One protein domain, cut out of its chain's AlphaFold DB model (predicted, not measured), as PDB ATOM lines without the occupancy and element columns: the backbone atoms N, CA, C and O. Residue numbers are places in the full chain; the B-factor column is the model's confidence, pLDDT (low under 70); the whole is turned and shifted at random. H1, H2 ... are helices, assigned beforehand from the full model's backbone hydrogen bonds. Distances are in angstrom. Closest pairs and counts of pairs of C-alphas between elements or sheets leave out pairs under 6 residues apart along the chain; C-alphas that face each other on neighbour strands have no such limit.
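This is residues 565 to 655 and 724 to 737 of the 910 residues of an uncharacterized protein of Ectocarpus sp. CCAP 1310/34 (UniProt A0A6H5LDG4). The printed part has little regular structure: a body of long loops with short helix H2 in it, H3 and H4 at one end, and H1 at the other, where residues 607 to 613 stick out. It has 105 residues with four named helices, H1 to H4, holding 23, and no named strand: all helix. It is only just compact, close to loose, with a radius of gyration of the C-alphas of 15.0 A and spans of 43 by 29 by 28 A.

Start at C-alpha 565, (203.282, 285.465, 181.101); residues 574 to 575 pair antiparallel with 581 to 582. Then find H1, residues 604 to 607; H2, 641 to 648, 11.1 A long; H3, 724 to 730, 10.0 A; and H4, 732 to 735, ending at (179.886, 292.951, 176.196).

H2 and H3 are close but not clearly touching, their closest C-alphas, Gly 642 and Met 724, 6.8 A apart. H1 is apart from H2, H3 and H4. In H2 and H3 every O i to N i+4 pair is within hydrogen-bond range; H1 and H4 are too short for one.

Residues 656 to 723 are cut out, a 16.0 A gap between C-alphas 655 and 724. The link H1 to H2 is long, 33 residues. Confidence is under 70 at residues 605 to 606, 609 to 620 and 653 to 655.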
ATOM      1  N   GLY A 565     202.210 285.927 181.971       78.88
ATOM      2  CA  GLY A 565     203.282 285.465 181.101       78.88
ATOM      3  C   GLY A 565     202.844 285.118 179.676       78.88
ATOM      4  O   GLY A 565     201.682 285.259 179.307       78.88
ATOM      5  N   GLY A 566     203.794 284.624 178.883       75.88
ATOM      6  CA  GLY A 566     203.655 284.417 177.440       75.88
ATOM      7  C   GLY A 566     204.066 285.646 176.628       75.88
ATOM      8  O   GLY A 566     204.558 286.623 177.183       75.88
ATOM      9  N   GLU A 567     203.900 285.577 175.306       71.50
ATOM     10  CA  GLU A 567     204.087 286.733 174.416       71.50
ATOM     11  C   GLU A 567     203.102 287.867 174.783       71.50
ATOM     12  O   GLU A 567     202.178 287.666 175.583       71.50
ATOM     13  N   LYS A 568     203.326 289.071 174.238       73.44
ATOM     14  CA  LYS A 568     202.479 290.252 174.480       73.44
ATOM     15  C   LYS A 568     201.002 289.862 174.357       73.44
ATOM     16  O   LYS A 568     200.622 289.183 173.403       73.44
ATOM     17  N   ALA A 569     200.180 290.258 175.335       73.06
ATOM     18  CA  ALA A 569     198.742 290.031 175.249       73.06
ATOM     19  C   ALA A 569     198.241 290.664 173.950       73.06
ATOM     20  O   ALA A 569     198.485 291.848 173.730       73.06
ATOM     21  N   ALA A 570     197.568 289.880 173.106       77.62
ATOM     22  CA  ALA A 570     196.972 290.437 171.902       77.62
ATOM     23  C   ALA A 570     195.893 291.467 172.264       77.62
ATOM     24  O   ALA A 570     195.711 292.398 171.513       77.62
ATOM     25  N   LEU A 571     195.245 291.337 173.430       83.38
ATOM     26  CA  LEU A 571     194.135 292.175 173.894       83.38
ATOM     27  C   LEU A 571     194.453 293.679 173.899       83.38
ATOM     28  O   LEU A 571     195.498 294.096 174.409       83.38
ATOM     29  N   ARG A 572     193.491 294.481 173.434       89.25
ATOM     30  CA  ARG A 572     193.509 295.947 173.537       89.25
ATOM     31  C   ARG A 572     193.315 296.442 174.978       89.25
ATOM     32  O   ARG A 572     192.791 295.724 175.831       89.25
ATOM     33  N   VAL A 573     193.756 297.672 175.246       90.50
ATOM     34  CA  VAL A 573     193.473 298.382 176.508       90.50
ATOM     35  C   VAL A 573     191.966 298.612 176.611       90.50
ATOM     36  O   VAL A 573     191.321 298.887 175.602       90.50
ATOM     37  N   PHE A 574     191.407 298.463 177.808       90.62
ATOM     38  CA  PHE A 574     189.973 298.618 178.042       90.62
ATOM     39  C   PHE A 574     189.708 299.303 179.377       90.62
ATOM     40  O   PHE A 574     190.561 299.280 180.262       90.62
ATOM     41  N   GLU A 575     188.526 299.884 179.529       88.81
ATOM     42  CA  GLU A 575     188.064 300.440 180.800       88.81
ATOM     43  C   GLU A 575     187.136 299.451 181.502       88.81
ATOM     44  O   GLU A 575     186.362 298.731 180.862       88.81
ATOM     45  N   ASP A 576     187.264 299.355 182.823       83.75
ATOM     46  CA  ASP A 576     186.313 298.605 183.631       83.75
ATOM     47  C   ASP A 576     185.012 299.386 183.859       83.75
ATOM     48  O   ASP A 576     184.884 300.555 183.502       83.75
ATOM     49  N   ASP A 577     184.033 298.737 184.489       80.12
ATOM     50  CA  ASP A 577     182.723 299.342 184.756       80.12
ATOM     51  C   ASP A 577     182.786 300.544 185.728       80.12
ATOM     52  O   ASP A 577     181.778 301.220 185.919       80.12
ATOM     53  N   ASN A 578     183.942 300.813 186.351       80.44
ATOM     54  CA  ASN A 578     184.184 301.973 187.213       80.44
ATOM     55  C   ASN A 578     185.006 303.071 186.503       80.44
ATOM     56  O   ASN A 578     185.480 303.991 187.170       80.44
ATOM     57  N   GLY A 579     185.227 302.961 185.188       81.38
ATOM     58  CA  GLY A 579     186.019 303.912 184.401       81.38
ATOM     59  C   GLY A 579     187.533 303.787 184.608       81.38
ATOM     60  O   GLY A 579     188.291 304.679 184.232       81.38
ATOM     61  N   LYS A 580     188.017 302.703 185.227       85.44
ATOM     62  CA  LYS A 580     189.455 302.482 185.395       85.44
ATOM     63  C   LYS A 580     190.039 301.849 184.140       85.44
ATOM     64  O   LYS A 580     189.664 300.740 183.763       85.44
ATOM     65  N   THR A 581     191.048 302.492 183.560       91.00
ATOM     66  CA  THR A 581     191.833 301.927 182.457       91.00
ATOM     67  C   THR A 581     192.645 300.711 182.917       91.00
ATOM     68  O   THR A 581     193.438 300.775 183.860       91.00
ATOM     69  N   VAL A 582     192.475 299.587 182.223       90.38
ATOM     70  CA  VAL A 582     193.155 298.316 182.481       90.38
ATOM     71  C   VAL A 582     194.069 297.977 181.306       90.38
ATOM     72  O   VAL A 582     193.627 297.743 180.180       90.38
ATOM     73  N   HIS A 583     195.370 297.896 181.587       91.81
ATOM     74  CA  HIS A 583     196.375 297.462 180.618       91.81
ATOM     75  C   HIS A 583     196.580 295.940 180.701       91.81
ATOM     76  O   HIS A 583     196.993 295.448 181.753       91.81
ATOM     77  N   PRO A 584     196.375 295.173 179.611       91.56
ATOM     78  CA  PRO A 584     196.551 293.715 179.619       91.56
ATOM     79  C   PRO A 584     198.007 293.251 179.784       91.56
ATOM     80  O   PRO A 584     198.263 292.066 180.018       91.56
ATOM     81  N   THR A 585     198.970 294.164 179.645       91.94
ATOM     82  CA  THR A 585     200.409 293.914 179.772       91.94
ATOM     83  C   THR A 585     201.028 294.747 180.882       91.94
ATOM     84  O   THR A 585     200.590 295.869 181.129       91.94
ATOM     85  N   PHE A 586     202.056 294.210 181.546       90.00
ATOM     86  CA  PHE A 586     202.783 294.936 182.590       90.00
ATOM     87  C   PHE A 586     203.452 296.193 182.030       90.00
ATOM     88  O   PHE A 586     204.161 296.123 181.024       90.00
ATOM     89  N   GLN A 587     203.249 297.307 182.726       91.44
ATOM     90  CA  GLN A 587     203.817 298.627 182.482       91.44
ATOM     91  C   GLN A 587     204.835 298.985 183.569       91.44
ATOM     92  O   GLN A 587     204.860 298.387 184.645       91.44
ATOM     93  N   VAL A 588     205.682 299.980 183.304       90.81
ATOM     94  CA  VAL A 588     206.591 300.516 184.326       90.81
ATOM     95  C   VAL A 588     205.768 301.120 185.466       90.81
ATOM     96  O   VAL A 588     204.835 301.878 185.233       90.81
ATOM     97  N   GLY A 589     206.123 300.789 186.706       87.31
ATOM     98  CA  GLY A 589     205.428 301.236 187.913       87.31
ATOM     99  C   GLY A 589     204.370 300.264 188.434       87.31
ATOM    100  O   GLY A 589     204.035 300.355 189.620       87.31
ATOM    101  N   ASP A 590     203.918 299.308 187.613       88.19
ATOM    102  CA  ASP A 590     202.966 298.271 188.021       88.19
ATOM    103  C   ASP A 590     203.520 297.408 189.154       88.19
ATOM    104  O   ASP A 590     204.719 297.140 189.235       88.19
ATOM    105  N   THR A 591     202.634 296.904 190.006       87.00
ATOM    106  CA  THR A 591     202.989 295.991 191.095       87.00
ATOM    107  C   THR A 591     202.491 294.587 190.775       87.00
ATOM    108  O   THR A 591     201.314 294.384 190.492       87.00
ATOM    109  N   LEU A 592     203.368 293.587 190.845       84.75
ATOM    110  CA  LEU A 592     203.007 292.180 190.698       84.75
ATOM    111  C   LEU A 592     202.139 291.742 191.888       84.75
ATOM    112  O   LEU A 592     202.627 291.668 193.006       84.75
ATOM    113  N   LEU A 593     200.867 291.409 191.676       80.00
ATOM    114  CA  LEU A 593     199.913 291.042 192.736       80.00
ATOM    115  C   LEU A 593     199.637 289.532 192.805       80.00
ATOM    116  O   LEU A 593     198.785 289.094 193.580       80.00
ATOM    117  N   THR A 594     200.309 288.711 191.994       78.06
ATOM    118  CA  THR A 594     200.080 287.259 191.933       78.06
ATOM    119  C   THR A 594     201.231 286.436 192.508       78.06
ATOM    120  O   THR A 594     202.403 286.752 192.331       78.06
ATOM    121  N   ASP A 595     200.875 285.342 193.179       75.50
ATOM    122  CA  ASP A 595     201.767 284.304 193.699       75.50
ATOM    123  C   ASP A 595     201.985 283.156 192.688       75.50
ATOM    124  O   ASP A 595     202.699 282.176 192.961       75.50
ATOM    125  N   LYS A 596     201.365 283.246 191.502       75.75
ATOM    126  CA  LYS A 596     201.478 282.247 190.436       75.75
ATOM    127  C   LYS A 596     202.801 282.350 189.685       75.75
ATOM    128  O   LYS A 596     203.437 283.392 189.600       75.75
ATOM    129  N   LYS A 597     203.218 281.216 189.112       76.31
ATOM    130  CA  LYS A 597     204.418 281.142 188.269       76.31
ATOM    131  C   LYS A 597     204.187 281.948 186.988       76.31
ATOM    132  O   LYS A 597     203.209 281.695 186.288       76.31
ATOM    133  N   ILE A 598     205.103 282.863 186.684       76.75
ATOM    134  CA  ILE A 598     205.078 283.680 185.466       76.75
ATOM    135  C   ILE A 598     205.787 282.909 184.363       76.75
ATOM    136  O   ILE A 598     206.937 282.512 184.543       76.75
ATOM    137  N   PHE A 599     205.120 282.679 183.237       77.25
ATOM    138  CA  PHE A 599     205.704 281.948 182.111       77.25
ATOM    139  C   PHE A 599     206.392 282.902 181.132       77.25
ATOM    140  O   PHE A 599     205.781 283.858 180.673       77.25
ATOM    141  N   LEU A 600     207.647 282.640 180.776       76.38
ATOM    142  CA  LEU A 600     208.335 283.443 179.764       76.38
ATOM    143  C   LEU A 600     207.993 282.980 178.337       76.38
ATOM    144  O   LEU A 600     207.675 281.797 178.143       76.38
ATOM    145  N   PRO A 601     208.076 283.882 177.337       73.12
ATOM    146  CA  PRO A 601     208.033 283.510 175.928       73.12
ATOM    147  C   PRO A 601     209.071 282.429 175.607       73.12
ATOM    148  O   PRO A 601     210.162 282.399 176.178       73.12
ATOM    149  N   LYS A 602     208.735 281.532 174.678       72.44
ATOM    150  CA  LYS A 602     209.664 280.487 174.228       72.44
ATOM    151  C   LYS A 602     210.797 281.100 173.412       72.44
ATOM    152  O   LYS A 602     210.544 281.952 172.562       72.44
ATOM    153  N   THR A 603     212.013 280.590 173.583       71.69
ATOM    154  CA  THR A 603     213.128 280.905 172.677       71.69
ATOM    155  C   THR A 603     212.920 280.251 171.305       71.69
ATOM    156  O   THR A 603     212.223 279.241 171.189       71.69
ATOM    157  N   GLU A 604     213.551 280.776 170.250       71.31
ATOM    158  CA  GLU A 604     213.466 280.208 168.888       71.31
ATOM    159  C   GLU A 604     213.861 278.721 168.827       71.31
ATOM    160  O   GLU A 604     213.209 277.907 168.171       71.31
ATOM    161  N   ALA A 605     214.869 278.316 169.605       69.12
ATOM    162  CA  ALA A 605     215.261 276.913 169.737       69.12
ATOM    163  C   ALA A 605     214.149 276.043 170.361       69.12
ATOM    164  O   ALA A 605     213.927 274.908 169.941       69.12
ATOM    165  N   GLN A 606     213.408 276.580 171.336       69.88
ATOM    166  CA  GLN A 606     212.271 275.899 171.964       69.88
ATOM    167  C   GLN A 606     211.035 275.853 171.054       69.88
ATOM    168  O   GLN A 606     210.249 274.909 171.158       69.88
ATOM    169  N   LYS A 607     210.850 276.835 170.159       70.00
ATOM    170  CA  LYS A 607     209.758 276.841 169.166       70.00
ATOM    171  C   LYS A 607     209.910 275.705 168.141       70.00
ATOM    172  O   LYS A 607     208.904 275.129 167.732       70.00
ATOM    173  N   LYS A 608     211.145 275.323 167.791       72.00
ATOM    174  CA  LYS A 608     211.450 274.255 166.814       72.00
ATOM    175  C   LYS A 608     211.261 272.821 167.343       72.00
ATOM    176  O   LYS A 608     211.133 271.894 166.546       72.00
ATOM    177  N   MET A 609     211.192 272.607 168.660       67.25
ATOM    178  CA  MET A 609     210.970 271.275 169.246       67.25
ATOM    179  C   MET A 609     209.470 270.932 169.331       67.25
ATOM    180  O   MET A 609     208.747 271.438 170.192       67.25
ATOM    181  N   LYS A 610     208.978 270.034 168.464       44.66
ATOM    182  CA  LYS A 610     207.591 269.532 168.521       44.66
ATOM    183  C   LYS A 610     207.400 268.558 169.698       44.66
ATOM    184  O   LYS A 610     208.141 267.594 169.837       44.66
ATOM    185  N   GLY A 611     206.365 268.779 170.516       51.50
ATOM    186  CA  GLY A 611     205.806 267.751 171.412       51.50
ATOM    187  C   GLY A 611     206.166 267.798 172.907       51.50
ATOM    188  O   GLY A 611     205.650 266.974 173.656       51.50
ATOM    189  N   ARG A 612     206.966 268.757 173.400       52.66
ATOM    190  CA  ARG A 612     207.239 268.919 174.849       52.66
ATOM    191  C   ARG A 612     206.795 270.292 175.371       52.66
ATOM    192  O   ARG A 612     207.053 271.323 174.752       52.66
ATOM    193  N   LYS A 613     206.118 270.320 176.528       42.69
ATOM    194  CA  LYS A 613     205.717 271.559 177.223       42.69
ATOM    195  C   LYS A 613     206.938 272.202 177.889       42.69
ATOM    196  O   LYS A 613     207.218 271.927 179.050       42.69
ATOM    197  N   PHE A 614     207.642 273.074 177.174       49.75
ATOM    198  CA  PHE A 614     208.676 273.927 177.761       49.75
ATOM    199  C   PHE A 614     208.117 275.328 178.016       49.75
ATOM    200  O   PHE A 614     207.803 276.059 177.080       49.75
ATOM    201  N   GLY A 615     207.973 275.676 179.292       54.25
ATOM    202  CA  GLY A 615     207.845 277.052 179.758       54.25
ATOM    203  C   GLY A 615     208.814 277.236 180.918       54.25
ATOM    204  O   GLY A 615     208.593 276.683 181.998       54.25
ATOM    205  N   THR A 616     209.907 277.966 180.699       60.19
ATOM    206  CA  THR A 616     210.831 278.369 181.765       60.19
ATOM    207  C   THR A 616     210.154 279.485 182.543       60.19
ATOM    208  O   THR A 616     210.212 280.650 182.156       60.19
ATOM    209  N   GLY A 617     209.385 279.136 183.572       64.50
ATOM    210  CA  GLY A 617     208.772 280.171 184.395       64.50
ATOM    211  C   GLY A 617     209.802 280.820 185.317       64.50
ATOM    212  O   GLY A 617     210.686 280.122 185.818       64.50
ATOM    213  N   LEU A 618     209.677 282.131 185.515       68.06
ATOM    214  CA  LEU A 618     210.542 282.921 186.395       68.06
ATOM    215  C   LEU A 618     210.526 282.372 187.830       68.06
ATOM    216  O   LEU A 618     209.502 281.868 188.304       68.06
ATOM    217  N   ASP A 619     211.672 282.462 188.512       65.88
ATOM    218  CA  ASP A 619     211.818 282.035 189.903       65.88
ATOM    219  C   ASP A 619     210.987 282.938 190.827       65.88
ATOM    220  O   ASP A 619     211.167 284.158 190.849       65.88
ATOM    221  N   LYS A 620     210.103 282.325 191.623       67.12
ATOM    222  CA  LYS A 620     209.279 283.019 192.622       67.12
ATOM    223  C   LYS A 620     210.123 283.718 193.693       67.12
ATOM    224  O   LYS A 620     209.641 284.666 194.299       67.12
ATOM    225  N   LYS A 621     211.371 283.286 193.911       70.44
ATOM    226  CA  LYS A 621     212.320 283.974 194.802       70.44
ATOM    227  C   LYS A 621     212.791 285.313 194.235       70.44
ATOM    228  O   LYS A 621     213.056 286.229 195.000       70.44
ATOM    229  N   LYS A 622     212.895 285.429 192.905       70.12
ATOM    230  CA  LYS A 622     213.388 286.635 192.222       70.12
ATOM    231  C   LYS A 622     212.283 287.673 191.983       70.12
ATOM    232  O   LYS A 622     212.583 288.859 191.925       70.12
ATOM    233  N   TYR A 623     211.029 287.234 191.861       76.38
ATOM    234  CA  TYR A 623     209.856 288.099 191.666       76.38
ATOM    235  C   TYR A 623     208.725 287.703 192.629       76.38
ATOM    236  O   TYR A 623     207.757 287.064 192.205       76.38
ATOM    237  N   PRO A 624     208.846 288.017 193.932       79.00
ATOM    238  CA  PRO A 624     207.780 287.772 194.898       79.00
ATOM    239  C   PRO A 624     206.551 288.664 194.651       79.00
ATOM    240  O   PRO A 624     206.616 289.684 193.957       79.00
ATOM    241  N   VAL A 625     205.420 288.298 195.262       82.06
ATOM    242  CA  VAL A 625     204.226 289.161 195.327       82.06
ATOM    243  C   VAL A 625     204.630 290.536 195.870       82.06
ATOM    244  O   VAL A 625     205.396 290.628 196.824       82.06
ATOM    245  N   GLY A 626     204.133 291.602 195.251       82.31
ATOM    246  CA  GLY A 626     204.471 292.990 195.557       82.31
ATOM    247  C   GLY A 626     205.642 293.556 194.747       82.31
ATOM    248  O   GLY A 626     205.942 294.739 194.884       82.31
ATOM    249  N   THR A 627     206.305 292.768 193.887       86.50
ATOM    250  CA  THR A 627     207.436 293.270 193.083       86.50
ATOM    251  C   THR A 627     206.988 294.363 192.117       86.50
ATOM    252  O   THR A 627     206.072 294.149 191.323       86.50
ATOM    253  N   ARG A 628     207.663 295.516 192.135       88.81
ATOM    254  CA  ARG A 628     207.386 296.617 191.207       88.81
ATOM    255  C   ARG A 628     208.096 296.418 189.869       88.81
ATOM    256  O   ARG A 628     209.273 296.065 189.825       88.81
ATOM    257  N   VAL A 629     207.389 296.662 188.773       87.56
ATOM    258  CA  VAL A 629     207.915 296.597 187.411       87.56
ATOM    259  C   VAL A 629     208.728 297.859 187.139       87.56
ATOM    260  O   VAL A 629     208.212 298.972 187.165       87.56
ATOM    261  N   THR A 630     210.018 297.686 186.882       89.25
ATOM    262  CA  THR A 630     210.936 298.754 186.467       89.25
ATOM    263  C   THR A 630     211.232 298.648 184.970       89.25
ATOM    264  O   THR A 630     210.896 297.647 184.336       89.25
ATOM    265  N   SER A 631     211.881 299.660 184.389       86.62
ATOM    266  CA  SER A 631     212.237 299.695 182.961       86.62
ATOM    267  C   SER A 631     213.094 298.506 182.498       86.62
ATOM    268  O   SER A 631     212.971 298.080 181.356       86.62
ATOM    269  N   GLY A 632     213.919 297.930 183.379       82.81
ATOM    270  CA  GLY A 632     214.729 296.733 183.100       82.81
ATOM    271  C   GLY A 632     214.061 295.402 183.471       82.81
ATOM    272  O   GLY A 632     214.715 294.358 183.449       82.81
ATOM    273  N   SER A 633     212.789 295.414 183.879       84.31
ATOM    274  CA  SER A 633     212.100 294.203 184.326       84.31
ATOM    275  C   SER A 633     211.777 293.276 183.148       84.31
ATOM    276  O   SER A 633     211.150 293.722 182.188       84.31
ATOM    277  N   PRO A 634     212.059 291.961 183.237       82.06
ATOM    278  CA  PRO A 634     211.638 290.990 182.225       82.06
ATOM    279  C   PRO A 634     210.116 290.787 182.187       82.06
ATOM    280  O   PRO A 634     209.626 290.058 181.334       82.06
ATOM    281  N   LEU A 635     209.372 291.381 183.130       81.69
ATOM    282  CA  LEU A 635     207.912 291.383 183.132       81.69
ATOM    283  C   LEU A 635     207.331 292.428 182.182       81.69
ATOM    284  O   LEU A 635     206.211 292.242 181.718       81.69
ATOM    285  N   LEU A 636     208.073 293.507 181.910       87.62
ATOM    286  CA  LEU A 636     207.601 294.635 181.115       87.62
ATOM    287  C   LEU A 636     207.141 294.154 179.730       87.62
ATOM    288  O   LEU A 636     207.866 293.450 179.030       87.62
ATOM    289  N   GLY A 637     205.908 294.492 179.351       86.00
ATOM    290  CA  GLY A 637     205.300 294.081 178.082       86.00
ATOM    291  C   GLY A 637     204.741 292.650 178.034       86.00
ATOM    292  O   GLY A 637     204.047 292.317 177.070       86.00
ATOM    293  N   LEU A 638     204.963 291.812 179.055       86.81
ATOM    294  CA  LEU A 638     204.331 290.490 179.146       86.81
ATOM    295  C   LEU A 638     202.857 290.603 179.551       86.81
ATOM    296  O   LEU A 638     202.457 291.541 180.240       86.81
ATOM    297  N   ASN A 639     202.055 289.608 179.169       88.81
ATOM    298  CA  ASN A 639     200.653 289.505 179.577       88.81
ATOM    299  C   ASN A 639     200.527 289.393 181.111       88.81
ATOM    300  O   ASN A 639     201.151 288.525 181.729       88.81
ATOM    301  N   LYS A 640     199.693 290.241 181.722       89.19
ATOM    302  CA  LYS A 640     199.418 290.245 183.169       89.19
ATOM    303  C   LYS A 640     198.622 289.024 183.638       89.19
ATOM    304  O   LYS A 640     198.735 288.602 184.788       89.19
ATOM    305  N   GLY A 641     197.839 288.422 182.750       88.38
ATOM    306  CA  GLY A 641     196.876 287.382 183.077       88.38
ATOM    307  C   GLY A 641     195.638 287.939 183.784       88.38
ATOM    308  O   GLY A 641     195.659 288.981 184.439       88.38
ATOM    309  N   GLY A 642     194.529 287.217 183.655       88.75
ATOM    310  CA  GLY A 642     193.227 287.622 184.173       88.75
ATOM    311  C   GLY A 642     193.175 287.758 185.689       88.75
ATOM    312  O   GLY A 642     192.421 288.579 186.189       88.75
ATOM    313  N   GLU A 643     193.992 287.015 186.437       86.69
ATOM    314  CA  GLU A 643     194.073 287.198 187.889       86.69
ATOM    315  C   GLU A 643     194.611 288.576 188.272       86.69
ATOM    316  O   GLU A 643     194.025 289.246 189.117       86.69
ATOM    317  N   GLN A 644     195.722 288.986 187.661       87.75
ATOM    318  CA  GLN A 644     196.358 290.263 187.955       87.75
ATOM    319  C   GLN A 644     195.426 291.421 187.582       87.75
ATOM    320  O   GLN A 644     195.203 292.299 188.409       87.75
ATOM    321  N   MET A 645     194.819 291.369 186.390       90.06
ATOM    322  CA  MET A 645     193.849 292.376 185.937       90.06
ATOM    323  C   MET A 645     192.662 292.497 186.905       90.06
ATOM    324  O   MET A 645     192.332 293.591 187.349       90.06
ATOM    325  N   LEU A 646     192.067 291.376 187.327       87.31
ATOM    326  CA  LEU A 646     190.945 291.402 188.272       87.31
ATOM    327  C   LEU A 646     191.344 291.903 189.668       87.31
ATOM    328  O   LEU A 646     190.516 292.514 190.344       87.31
ATOM    329  N   LYS A 647     192.580 291.648 190.122       85.00
ATOM    330  CA  LYS A 647     193.100 292.207 191.384       85.00
ATOM    331  C   LYS A 647     193.270 293.718 191.289       85.00
ATOM    332  O   LYS A 647     192.869 294.421 192.208       85.00
ATOM    333  N   GLU A 648     193.802 294.212 190.173       85.69
ATOM    334  CA  GLU A 648     193.929 295.649 189.911       85.69
ATOM    335  C   GLU A 648     192.557 296.339 189.869       85.69
ATOM    336  O   GLU A 648     192.427 297.450 190.376       85.69
ATOM    337  N   MET A 649     191.529 295.678 189.335       84.38
ATOM    338  CA  MET A 649     190.144 296.176 189.306       84.38
ATOM    339  C   MET A 649     189.397 296.024 190.647       84.38
ATOM    340  O   MET A 649     188.239 296.414 190.755       84.38
ATOM    341  N   GLY A 650     189.991 295.390 191.665       80.19
ATOM    342  CA  GLY A 650     189.296 295.090 192.927       80.19
ATOM    343  C   GLY A 650     188.164 294.055 192.801       80.19
ATOM    344  O   GLY A 650     187.363 293.882 193.715       80.19
ATOM    345  N   LEU A 651     188.088 293.333 191.680       79.38
ATOM    346  CA  LEU A 651     187.067 292.311 191.410       79.38
ATOM    347  C   LEU A 651     187.512 290.898 191.806       79.38
ATOM    348  O   LEU A 651     186.729 289.942 191.762       79.38
ATOM    349  N   TRP A 652     188.772 290.748 192.209       74.81
ATOM    350  CA  TRP A 652     189.310 289.505 192.737       74.81
ATOM    351  C   TRP A 652     188.946 289.339 194.220       74.81
ATOM    352  O   TRP A 652     189.567 289.946 195.088       74.81
ATOM    353  N   ARG A 653     187.941 288.505 194.531       65.00
ATOM    354  CA  ARG A 653     187.520 288.256 195.925       65.00
ATOM    355  C   ARG A 653     188.648 287.621 196.758       65.00
ATOM    356  O   ARG A 653     189.169 286.571 196.380       65.00
ATOM    357  N   LEU A 654     188.933 288.205 197.925       49.78
ATOM    358  CA  LEU A 654     189.729 287.615 199.016       49.78
ATOM    359  C   LEU A 654     188.903 287.355 200.293       49.78
ATOM    360  O   LEU A 654     189.470 287.017 201.329       49.78
ATOM    361  N   ASP A 655     187.575 287.452 200.236       36.22
ATOM    362  CA  ASP A 655     186.769 287.405 201.457       36.22
ATOM    363  C   ASP A 655     186.459 285.975 201.909       36.22
ATOM    364  O   ASP A 655     185.649 285.267 201.311       36.22
ATOM    365  N   MET A 724     186.741 283.460 186.389       87.31
ATOM    366  CA  MET A 724     187.383 284.602 185.730       87.31
ATOM    367  C   MET A 724     186.753 284.894 184.361       87.31
ATOM    368  O   MET A 724     186.425 286.036 184.071       87.31
ATOM    369  N   GLU A 725     186.529 283.857 183.549       86.19
ATOM    370  CA  GLU A 725     185.890 283.992 182.236       86.19
ATOM    371  C   GLU A 725     184.487 284.604 182.337       86.19
ATOM    372  O   GLU A 725     184.152 285.476 181.547       86.19
ATOM    373  N   ARG A 726     183.693 284.225 183.349       83.06
ATOM    374  CA  ARG A 726     182.356 284.797 183.539       83.06
ATOM    375  C   ARG A 726     182.417 286.260 183.971       83.06
ATOM    376  O   ARG A 726     181.682 287.062 183.417       83.06
ATOM    377  N   VAL A 727     183.319 286.589 184.897       83.69
ATOM    378  CA  VAL A 727     183.513 287.972 185.358       83.69
ATOM    379  C   VAL A 727     183.890 288.873 184.185       83.69
ATOM    380  O   VAL A 727     183.219 289.873 183.980       83.69
ATOM    381  N   PHE A 728     184.888 288.491 183.376       86.06
ATOM    382  CA  PHE A 728     185.257 289.265 182.186       86.06
ATOM    383  C   PHE A 728     184.117 289.348 181.173       86.06
ATOM    384  O   PHE A 728     183.836 290.437 180.703       86.06
ATOM    385  N   SER A 729     183.423 288.245 180.869       83.12
ATOM    386  CA  SER A 729     182.272 288.267 179.952       83.12
ATOM    387  C   SER A 729     181.136 289.183 180.409       83.12
ATOM    388  O   SER A 729     180.321 289.578 179.580       83.12
ATOM    389  N   ASP A 730     181.048 289.481 181.706       78.94
ATOM    390  CA  ASP A 730     180.016 290.351 182.252       78.94
ATOM    391  C   ASP A 730     180.405 291.841 182.281       78.94
ATOM    392  O   ASP A 730     179.490 292.660 182.404       78.94
ATOM    393  N   LEU A 731     181.686 292.187 182.095       80.88
ATOM    394  CA  LEU A 731     182.156 293.576 182.008       80.88
ATOM    395  C   LEU A 731     181.600 294.289 180.771       80.88
ATOM    396  O   LEU A 731     181.490 293.692 179.694       80.88
ATOM    397  N   GLY A 732     181.330 295.587 180.906       77.81
ATOM    398  CA  GLY A 732     180.812 296.450 179.847       77.81
ATOM    399  C   GLY A 732     181.668 296.411 178.584       77.81
ATOM    400  O   GLY A 732     181.148 296.106 177.514       77.81
ATOM    401  N   ALA A 733     182.986 296.594 178.709       81.69
ATOM    402  CA  ALA A 733     183.907 296.569 177.569       81.69
ATOM    403  C   ALA A 733     183.905 295.231 176.799       81.69
ATOM    404  O   ALA A 733     184.021 295.209 175.576       81.69
ATOM    405  N   PHE A 734     183.728 294.104 177.495       85.19
ATOM    406  CA  PHE A 734     183.672 292.775 176.874       85.19
ATOM    407  C   PHE A 734     182.319 292.504 176.213       85.19
ATOM    408  O   PHE A 734     182.265 291.845 175.178       85.19
ATOM    409  N   LYS A 735     181.227 293.012 176.794       76.62
ATOM    410  CA  LYS A 735     179.886 292.951 176.196       76.62
ATOM    411  C   LYS A 735     179.765 293.840 174.961       76.62
ATOM    412  O   LYS A 735     179.092 293.458 174.013       76.62
ATOM    413  N   ALA A 736     180.425 294.995 174.983       74.00
ATOM    414  CA  ALA A 736     180.449 295.958 173.888       74.00
ATOM    415  C   ALA A 736     181.415 295.572 172.754       74.00
ATOM    416  O   ALA A 736     181.439 296.240 171.724       74.00
ATOM    417  N   GLN A 737     182.217 294.513 172.921       80.62
ATOM    418  CA  GLN A 737     183.163 294.072 171.902       80.62
ATOM    419  C   GLN A 737     182.417 293.650 170.631       80.62
ATOM    420  O   GLN A 737     181.769 292.602 170.584       80.62
TER     421      GLN A 737